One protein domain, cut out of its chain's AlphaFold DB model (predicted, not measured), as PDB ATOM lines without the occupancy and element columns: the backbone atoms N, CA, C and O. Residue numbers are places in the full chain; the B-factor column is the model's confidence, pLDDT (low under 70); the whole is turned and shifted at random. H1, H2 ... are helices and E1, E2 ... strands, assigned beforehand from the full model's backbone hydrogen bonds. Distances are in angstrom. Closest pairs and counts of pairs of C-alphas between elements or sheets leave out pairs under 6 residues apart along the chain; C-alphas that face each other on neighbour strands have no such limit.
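This is residues 75 to 141 of the 224 residues of the protein "tRNA-guanine(15) transglycosylase" of Methanobrevibacter sp (UniProt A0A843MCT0). One antiparallel sheet of four strands, twisted from edge to edge, has helix H1 crossing one of its faces, while the other face bears no named helix. The short H2 packs between H1 and the last helix, H3, which lies on the same face as H1 but beside the strands. The printed part has 67 residues with three named helices and four named strands, in the order H1, H2, E1, E2, E3, E4, H3, and its class is mixed, helices and strands. The sheet runs E1, E2, E3, E4, a meander in which each strand is the antiparallel neighbour of the one before. The whole is compact, with a radius of gyration of the C-alphas of 10.9 A and spans of 33 by 24 by 19 A.

H1, residues 75 to 86, begins at C-alpha 75 at (34.845, 32.192, 46.685) and is 16.2 A long. H2 is residues 90 to 94, 5.9 A. E1 is residues 99 to 103, 13.1 A, and begins at C-alpha 99 at (39.239, 26.880, 42.551). E2, residues 110 to 115, and E3, residues 118 to 123, are each 14.8 A long. E4 is residues 130 to 132, 6.3 A. H3, residues 134 to 141, is 10.7 A long and ends at C-alpha 141 at (24.738, 24.176, 30.368).

The sheet is only just strongly twisted, its C-alphas lying up to 4.1 A off its best plane. In the hairpin E1 and E2, N 100 and O 114 are within hydrogen-bond range at 2.9 A. In the hairpin E2 and E3, N 120 and O 113 are 2.8 A apart. In the hairpin E3 and E4, N 131 and O 122 are 2.7 A apart. H1 and H3 are on the same face, two layers, helices on one face of a sheet. H1 has a height over the sheet of 9.6 A and runs across the strands, at 76 degrees to E3 on the local plane. H3, at a height of 6.0 A, is over none of the strands; its closest C-alphas to E3 are those of Gly 136 and Ile 120, 4.3 A apart. H2 is not on the sheet. It touches H1, which touches it with residues 78 to 83 alone; the closest C-alphas of the two are those of Gly 91 and Lys 79, 3.8 A apart. H2 also touches H3, closest at the C-alphas of Leu 94 and Arg 139, 5.6 A. In H1, H2 and H3 every O i to N i+4 pair is within hydrogen-bond range.

The two C-alphas farthest apart are those of Lys 106 and His 141, 33.9 A. The printed part has no cut and no long link. Its mean pLDDT is 96.7, and no printed residue is under 70.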
ATOM      1  N   LEU A  75      35.529  33.326  47.313       96.56
ATOM      2  CA  LEU A  75      34.845  32.192  46.685       96.56
ATOM      3  C   LEU A  75      33.337  32.285  46.903       96.56
ATOM      4  O   LEU A  75      32.581  32.165  45.940       96.56
ATOM      5  N   LYS A  76      32.903  32.554  48.140       96.06
ATOM      6  CA  LYS A  76      31.484  32.770  48.460       96.06
ATOM      7  C   LYS A  76      30.901  33.918  47.633       96.06
ATOM      8  O   LYS A  76      29.826  33.776  47.057       96.06
ATOM      9  N   LYS A  77      31.659  35.010  47.492       95.69
ATOM     10  CA  LYS A  77      31.323  36.157  46.637       95.69
ATOM     11  C   LYS A  77      31.103  35.757  45.180       95.69
ATOM     12  O   LYS A  77      30.062  36.051  44.603       95.69
ATOM     13  N   VAL A  78      32.063  35.057  44.578       97.19
ATOM     14  CA  VAL A  78      31.958  34.656  43.168       97.19
ATOM     15  C   VAL A  78      30.809  33.659  42.945       97.19
ATOM     16  O   VAL A  78      30.138  33.742  41.917       97.19
ATOM     17  N   LYS A  79      30.533  32.766  43.907       97.88
ATOM     18  CA  LYS A  79      29.369  31.866  43.864       97.88
ATOM     19  C   LYS A  79      28.047  32.634  43.887       97.88
ATOM     20  O   LYS A  79      27.243  32.445  42.983       97.88
ATOM     21  N   ALA A  80      27.873  33.554  44.832       97.38
ATOM     22  CA  ALA A  80      26.660  34.367  44.923       97.38
ATOM     23  C   ALA A  80      26.446  35.239  43.674       97.38
ATOM     24  O   ALA A  80      25.329  35.382  43.190       97.38
ATOM     25  N   ILE A  81      27.526  35.786  43.108       97.25
ATOM     26  CA  ILE A  81      27.479  36.530  41.844       97.25
ATOM     27  C   ILE A  81      27.009  35.639  40.681       97.25
ATOM     28  O   ILE A  81      26.238  36.094  39.836       97.25
ATOM     29  N   ALA A  82      27.464  34.385  40.617       98.00
ATOM     30  CA  ALA A  82      26.997  33.435  39.611       98.00
ATOM     31  C   ALA A  82      25.529  33.049  39.821       98.00
ATOM     32  O   ALA A  82      24.787  33.012  38.842       98.00
ATOM     33  N   ASP A  83      25.099  32.835  41.065       97.88
ATOM     34  CA  ASP A  83      23.691  32.583  41.380       97.88
ATOM     35  C   ASP A  83      22.805  33.772  40.997       97.88
ATOM     36  O   ASP A  83      21.709  33.591  40.481       97.88
ATOM     37  N   TYR A  84      23.296  34.997  41.186       96.38
ATOM     38  CA  TYR A  84      22.584  36.204  40.782       96.38
ATOM     39  C   TYR A  84      22.463  36.334  39.254       96.38
ATOM     40  O   TYR A  84      21.409  36.709  38.754       96.38
ATOM     41  N   GLN A  85      23.525  36.033  38.497       96.44
ATOM     42  CA  GLN A  85      23.534  36.207  37.034       96.44
ATOM     43  C   GLN A  85      22.854  35.075  36.270       96.44
ATOM     44  O   GLN A  85      22.237  35.306  35.237       96.44
ATOM     45  N   PHE A  86      23.028  33.843  36.735       97.50
ATOM     46  CA  PHE A  86      22.632  32.639  36.002       97.50
ATOM     47  C   PHE A  86      21.547  31.845  36.735       97.50
ATOM     48  O   PHE A  86      20.995  30.881  36.204       97.50
ATOM     49  N   GLY A  87      21.207  32.274  37.947       96.25
ATOM     50  CA  GLY A  87      20.180  31.704  38.797       96.25
ATOM     51  C   GLY A  87      20.710  30.722  39.841       96.25
ATOM     52  O   GLY A  87      21.829  30.223  39.767       96.25
ATOM     53  N   VAL A  88      19.853  30.448  40.823       96.25
ATOM     54  CA  VAL A  88      20.175  29.702  42.048       96.25
ATOM     55  C   VAL A  88      20.847  28.351  41.770       96.25
ATOM     56  O   VAL A  88      20.365  27.569  40.949       96.25
ATOM     57  N   GLY A  89      21.936  28.075  42.491       97.31
ATOM     58  CA  GLY A  89      22.685  26.815  42.458       97.31
ATOM     59  C   GLY A  89      23.798  26.777  41.408       97.31
ATOM     60  O   GLY A  89      24.646  25.881  41.431       97.31
ATOM     61  N   VAL A  90      23.848  27.757  40.502       98.12
ATOM     62  CA  VAL A  90      24.884  27.833  39.468       98.12
ATOM     63  C   VAL A  90      26.256  28.132  40.065       98.12
ATOM     64  O   VAL A  90      27.255  27.619  39.560       98.12
ATOM     65  N   GLY A  91      26.342  28.916  41.141       98.12
ATOM     66  CA  GLY A  91      27.602  29.203  41.822       98.12
ATOM     67  C   GLY A  91      28.313  27.929  42.269       98.12
ATOM     68  O   GLY A  91      29.490  27.724  41.960       98.12
ATOM     69  N   ASP A  92      27.591  27.027  42.929       98.12
ATOM     70  CA  ASP A  92      28.148  25.743  43.348       98.12
ATOM     71  C   ASP A  92      28.523  24.857  42.160       98.12
ATOM     72  O   ASP A  92      29.594  24.251  42.177       98.12
ATOM     73  N   ALA A  93      27.708  24.831  41.104       97.81
ATOM     74  CA  ALA A  93      27.964  24.001  39.930       97.81
ATOM     75  C   ALA A  93      29.149  24.493  39.072       97.81
ATOM     76  O   ALA A  93      29.953  23.690  38.587       97.81
ATOM     77  N   LEU A  94      29.297  25.811  38.894       97.81
ATOM     78  CA  LEU A  94      30.409  26.410  38.149       97.81
ATOM     79  C   LEU A  94      31.735  26.231  38.881       97.81
ATOM     80  O   LEU A  94      32.745  25.904  38.250       97.81
ATOM     81  N   PHE A  95      31.746  26.443  40.198       97.94
ATOM     82  CA  PHE A  95      32.966  26.528  41.001       97.94
ATOM     83  C   PHE A  95      33.212  25.263  41.830       97.94
ATOM     84  O   PHE A  95      33.526  25.327  43.020       97.94
ATOM     85  N   THR A  96      33.124  24.111  41.165       94.62
ATOM     86  CA  THR A  96      33.581  22.809  41.669       94.62
ATOM     87  C   THR A  96      35.069  22.577  41.379       94.62
ATOM     88  O   THR A  96      35.599  23.057  40.371       94.62
ATOM     89  N   GLY A  97      35.744  21.812  42.245       94.12
ATOM     90  CA  GLY A  97      37.141  21.407  42.058       94.12
ATOM     91  C   GLY A  97      38.153  22.292  42.791       94.12
ATOM     92  O   GLY A  97      37.914  22.744  43.910       94.12
ATOM     93  N   ASN A  98      39.319  22.504  42.176       96.56
ATOM     94  CA  ASN A  98      40.423  23.265  42.762       96.56
ATOM     95  C   ASN A  98      40.371  24.722  42.293       96.56
ATOM     96  O   ASN A  98      41.072  25.117  41.351       96.56
ATOM     97  N   ILE A  99      39.522  25.507  42.957       98.19
ATOM     98  CA  ILE A  99      39.239  26.880  42.551       98.19
ATOM     99  C   ILE A  99      40.387  27.824  42.900       98.19
ATOM    100  O   ILE A  99      40.805  27.949  44.050       98.19
ATOM    101  N   LYS A 100      40.864  28.543  41.884       98.12
ATOM    102  CA  LYS A 100      41.876  29.593  42.009       98.12
ATOM    103  C   LYS A 100      41.322  30.913  41.508       98.12
ATOM    104  O   LYS A 100      40.919  31.025  40.351       98.12
ATOM    105  N   ILE A 101      41.355  31.916  42.377       97.88
ATOM    106  CA  ILE A 101      40.885  33.269  42.088       97.88
ATOM    107  C   ILE A 101      42.094  34.180  41.905       97.88
ATOM    108  O   ILE A 101      42.850  34.450  42.839       97.88
ATOM    109  N   GLU A 102      42.271  34.670  40.687       97.81
ATOM    110  CA  GLU A 102      43.286  35.655  40.354       97.81
ATOM    111  C   GLU A 102      42.732  37.067  40.546       97.81
ATOM    112  O   GLU A 102      41.648  37.414  40.061       97.81
ATOM    113  N   LYS A 103      43.510  37.902  41.237       96.62
ATOM    114  CA  LYS A 103      43.174  39.293  41.538       96.62
ATOM    115  C   LYS A 103      44.157  40.243  40.873       96.62
ATOM    116  O   LYS A 103      45.342  39.954  40.731       96.62
ATOM    117  N   SER A 104      43.671  41.428  40.518       94.88
ATOM    118  CA  SER A 104      44.534  42.521  40.079       94.88
ATOM    119  C   SER A 104      45.523  42.882  41.186       94.88
ATOM    120  O   SER A 104      45.109  43.260  42.279       94.88
ATOM    121  N   LYS A 105      46.824  42.857  40.880       94.31
ATOM    122  CA  LYS A 105      47.878  43.266  41.824       94.31
ATOM    123  C   LYS A 105      47.735  44.720  42.290       94.31
ATOM    124  O   LYS A 105      48.114  45.036  43.407       94.31
ATOM    125  N   LYS A 106      47.188  45.597  41.436       94.25
ATOM    126  CA  LYS A 106      47.033  47.030  41.728       94.25
ATOM    127  C   LYS A 106      45.822  47.321  42.612       94.25
ATOM    128  O   LYS A 106      45.914  48.154  43.500       94.25
ATOM    129  N   THR A 107      44.679  46.696  42.326       90.38
ATOM    130  CA  THR A 107      43.398  47.073  42.956       90.38
ATOM    131  C   THR A 107      42.819  46.004  43.874       90.38
ATOM    132  O   THR A 107      41.771  46.234  44.462       90.38
ATOM    133  N   GLY A 108      43.401  44.804  43.923       90.88
ATOM    134  CA  GLY A 108      42.856  43.670  44.674       90.88
ATOM    135  C   GLY A 108      41.524  43.121  44.141       90.88
ATOM    136  O   GLY A 108      40.975  42.198  44.733       90.88
ATOM    137  N   LYS A 109      40.998  43.651  43.027       91.44
ATOM    138  CA  LYS A 109      39.733  43.192  42.427       91.44
ATOM    139  C   LYS A 109      39.911  41.830  41.760       91.44
ATOM    140  O   LYS A 109      40.918  41.627  41.079       91.44
ATOM    141  N   ILE A 110      38.922  40.951  41.900       95.44
ATOM    142  CA  ILE A 110      38.868  39.642  41.231       95.44
ATOM    143  C   ILE A 110      38.841  39.833  39.705       95.44
ATOM    144  O   ILE A 110      38.257  40.794  39.204       95.44
ATOM    145  N   ARG A 111      39.541  38.964  38.967       96.56
ATOM    146  CA  ARG A 111      39.682  39.048  37.502       96.56
ATOM    147  C   ARG A 111      39.443  37.731  36.792       96.56
ATOM    148  O   ARG A 111      38.675  37.705  35.838       96.56
ATOM    149  N   HIS A 112      40.088  36.662  37.231       98.25
ATOM    150  CA  HIS A 112      40.029  35.375  36.548       98.25
ATOM    151  C   HIS A 112      39.776  34.286  37.576       98.25
ATOM    152  O   HIS A 112      40.408  34.281  38.632       98.25
ATOM    153  N   ILE A 113      38.846  33.384  37.282       98.56
ATOM    154  CA  ILE A 113      38.525  32.261  38.156       98.56
ATOM    155  C   ILE A 113      38.758  30.972  37.382       98.56
ATOM    156  O   ILE A 113      38.185  30.764  36.310       98.56
ATOM    157  N   TYR A 114      39.627  30.127  37.925       98.69
ATOM    158  CA  TYR A 114      40.086  28.885  37.312       98.69
ATOM    159  C   TYR A 114      39.721  27.679  38.173       98.69
ATOM    160  O   TYR A 114      39.680  27.789  39.393       98.69
ATOM    161  N   ASP A 115      39.585  26.521  37.535       98.19
ATOM    162  CA  ASP A 115      39.739  25.210  38.162       98.19
ATOM    163  C   ASP A 115      41.082  24.612  37.712       98.19
ATOM    164  O   ASP A 115      41.303  24.313  36.531       98.19
ATOM    165  N   GLY A 116      42.043  24.531  38.632       96.94
ATOM    166  CA  GLY A 116      43.410  24.116  38.329       96.94
ATOM    167  C   GLY A 116      44.128  25.082  37.374       96.94
ATOM    168  O   GLY A 116      44.731  26.058  37.821       96.94
ATOM    169  N   LYS A 117      44.130  24.764  36.072       97.06
ATOM    170  CA  LYS A 117      44.663  25.606  34.975       97.06
ATOM    171  C   LYS A 117      43.578  26.026  33.973       97.06
ATOM    172  O   LYS A 117      43.855  26.797  33.057       97.06
ATOM    173  N   THR A 118      42.364  25.509  34.121       98.19
ATOM    174  CA  THR A 118      41.263  25.734  33.192       98.19
ATOM    175  C   THR A 118      40.484  26.958  33.638       98.19
ATOM    176  O   THR A 118      39.942  26.983  34.738       98.19
ATOM    177  N   LEU A 119      40.435  27.990  32.800       98.44
ATOM    178  CA  LEU A 119      39.637  29.183  33.077       98.44
ATOM    179  C   LEU A 119      38.154  28.808  33.062       98.44
ATOM    180  O   LEU A 119      37.709  28.204  32.090       98.44
ATOM    181  N   ILE A 120      37.395  29.199  34.081       98.62
ATOM    182  CA  ILE A 120      35.941  28.988  34.166       98.62
ATOM    183  C   ILE A 120      35.213  30.260  33.738       98.62
ATOM    184  O   ILE A 120      34.410  30.233  32.808       98.62
ATOM    185  N   VAL A 121      35.566  31.395  34.344       98.56
ATOM    186  CA  VAL A 121      35.020  32.712  33.994       98.56
ATOM    187  C   VAL A 121      36.060  33.813  34.184       98.56
ATOM    188  O   VAL A 121      36.990  33.697  34.988       98.56
ATOM    189  N   ASN A 122      35.871  34.916  33.467       98.12
ATOM    190  CA  ASN A 122      36.508  36.191  33.789       98.12
ATOM    191  C   ASN A 122      35.504  37.088  34.501       98.12
ATOM    192  O   ASN A 122      34.354  37.143  34.088       98.12
ATOM    193  N   MET A 123      35.935  37.855  35.492       97.12
ATOM    194  CA  MET A 123      35.120  38.895  36.103       97.12
ATOM    195  C   MET A 123      35.478  40.251  35.502       97.12
ATOM    196  O   MET A 123      36.635  40.691  35.521       97.12
ATOM    197  N   ARG A 124      34.483  40.922  34.923       94.19
ATOM    198  CA  ARG A 124      34.659  42.229  34.294       94.19
ATOM    199  C   ARG A 124      34.748  43.308  35.372       94.19
ATOM    200  O   ARG A 124      33.903  43.414  36.240       94.19
ATOM    201  N   ALA A 125      35.781  44.142  35.322       90.56
ATOM    202  CA  ALA A 125      36.082  45.046  36.435       90.56
ATOM    203  C   ALA A 125      35.150  46.258  36.592       90.56
ATOM    204  O   ALA A 125      35.229  46.936  37.619       90.56
ATOM    205  N   SER A 126      34.354  46.564  35.566       90.56
ATOM    206  CA  SER A 126      33.439  47.707  35.541       90.56
ATOM    207  C   SER A 126      32.116  47.433  36.252       90.56
ATOM    208  O   SER A 126      31.576  48.344  36.858       90.56
ATOM    209  N   ASP A 127      31.611  46.203  36.155       93.00
ATOM    210  CA  ASP A 127      30.259  45.803  36.577       93.00
ATOM    211  C   ASP A 127      30.238  44.471  37.352       93.00
ATOM    212  O   ASP A 127      29.175  43.991  37.735       93.00
ATOM    213  N   SER A 128      31.405  43.855  37.564       94.56
ATOM    214  CA  SER A 128      31.593  42.532  38.179       94.56
ATOM    215  C   SER A 128      30.813  41.405  37.499       94.56
ATOM    216  O   SER A 128      30.595  40.349  38.096       94.56
ATOM    217  N   PHE A 129      30.445  41.582  36.224       95.88
ATOM    218  CA  PHE A 129      29.789  40.525  35.464       95.88
ATOM    219  C   PHE A 129      30.754  39.373  35.195       95.88
ATOM    220  O   PHE A 129      31.912  39.599  34.816       95.88
ATOM    221  N   LEU A 130      30.277  38.139  35.370       97.94
ATOM    222  CA  LEU A 130      31.030  36.948  35.015       97.94
ATOM    223  C   LEU A 130      30.869  36.713  33.524       97.94
ATOM    224  O   LEU A 130      29.783  36.751  32.965       97.94
ATOM    225  N   ILE A 131      31.997  36.501  32.872       98.19
ATOM    226  CA  ILE A 131      32.106  36.292  31.442       98.19
ATOM    227  C   ILE A 131      32.535  34.858  31.238       98.19
ATOM    228  O   ILE A 131      33.637  34.484  31.660       98.19
ATOM    229  N   LEU A 132      31.682  34.072  30.588       98.19
ATOM    230  CA  LEU A 132      31.903  32.641  30.450       98.19
ATOM    231  C   LEU A 132      33.178  32.363  29.644       98.19
ATOM    232  O   LEU A 132      33.495  33.030  28.654       98.19
ATOM    233  N   SER A 133      33.927  31.354  30.076       98.25
ATOM    234  CA  SER A 133      34.876  30.648  29.222       98.25
ATOM    235  C   SER A 133      34.172  29.475  28.523       98.25
ATOM    236  O   SER A 133      33.005  29.184  28.781       98.25
ATOM    237  N   LYS A 134      34.911  28.733  27.686       98.00
ATOM    238  CA  LYS A 134      34.414  27.482  27.096       98.00
ATOM    239  C   LYS A 134      34.049  26.445  28.162       98.00
ATOM    240  O   LYS A 134      33.081  25.720  27.979       98.00
ATOM    241  N   GLU A 135      34.815  26.368  29.248       98.38
ATOM    242  CA  GLU A 135      34.532  25.433  30.339       98.38
ATOM    243  C   GLU A 135      33.384  25.930  31.220       98.38
ATOM    244  O   GLU A 135      32.490  25.152  31.541       98.38
ATOM    245  N   GLY A 136      33.341  27.231  31.531       98.44
ATOM    246  CA  GLY A 136      32.216  27.821  32.259       98.44
ATOM    247  C   GLY A 136      30.888  27.626  31.533       98.44
ATOM    248  O   GLY A 136      29.910  27.232  32.154       98.44
ATOM    249  N   ALA A 137      30.861  27.804  30.207       98.62
ATOM    250  CA  ALA A 137      29.662  27.574  29.404       98.62
ATOM    251  C   ALA A 137      29.173  26.119  29.460       98.62
ATOM    252  O   ALA A 137      27.975  25.881  29.563       98.62
ATOM    253  N   LYS A 138      30.086  25.137  29.436       98.62
ATOM    254  CA  LYS A 138      29.719  23.719  29.581       98.62
ATOM    255  C   LYS A 138      29.148  23.411  30.959       98.62
ATOM    256  O   LYS A 138      28.153  22.704  31.057       98.62
ATOM    257  N   ARG A 139      29.781  23.932  32.015       98.56
ATOM    258  CA  ARG A 139      29.304  23.748  33.390       98.56
ATOM    259  C   ARG A 139      27.937  24.399  33.583       98.56
ATOM    260  O   ARG A 139      27.061  23.761  34.146       98.56
ATOM    261  N   LEU A 140      27.738  25.610  33.059       98.69
ATOM    262  CA  LEU A 140      26.443  26.289  33.101       98.69
ATOM    263  C   LEU A 140      25.365  25.478  32.375       98.69
ATOM    264  O   LEU A 140      24.303  25.249  32.944       98.69
ATOM    265  N   HIS A 141      25.655  25.004  31.158       98.75
ATOM    266  CA  HIS A 141      24.738  24.176  30.368       98.75
ATOM    267  C   HIS A 141      24.317  22.910  31.122       98.75
ATOM    268  O   HIS A 141      23.131  22.626  31.223       98.75
TER     269      HIS A 141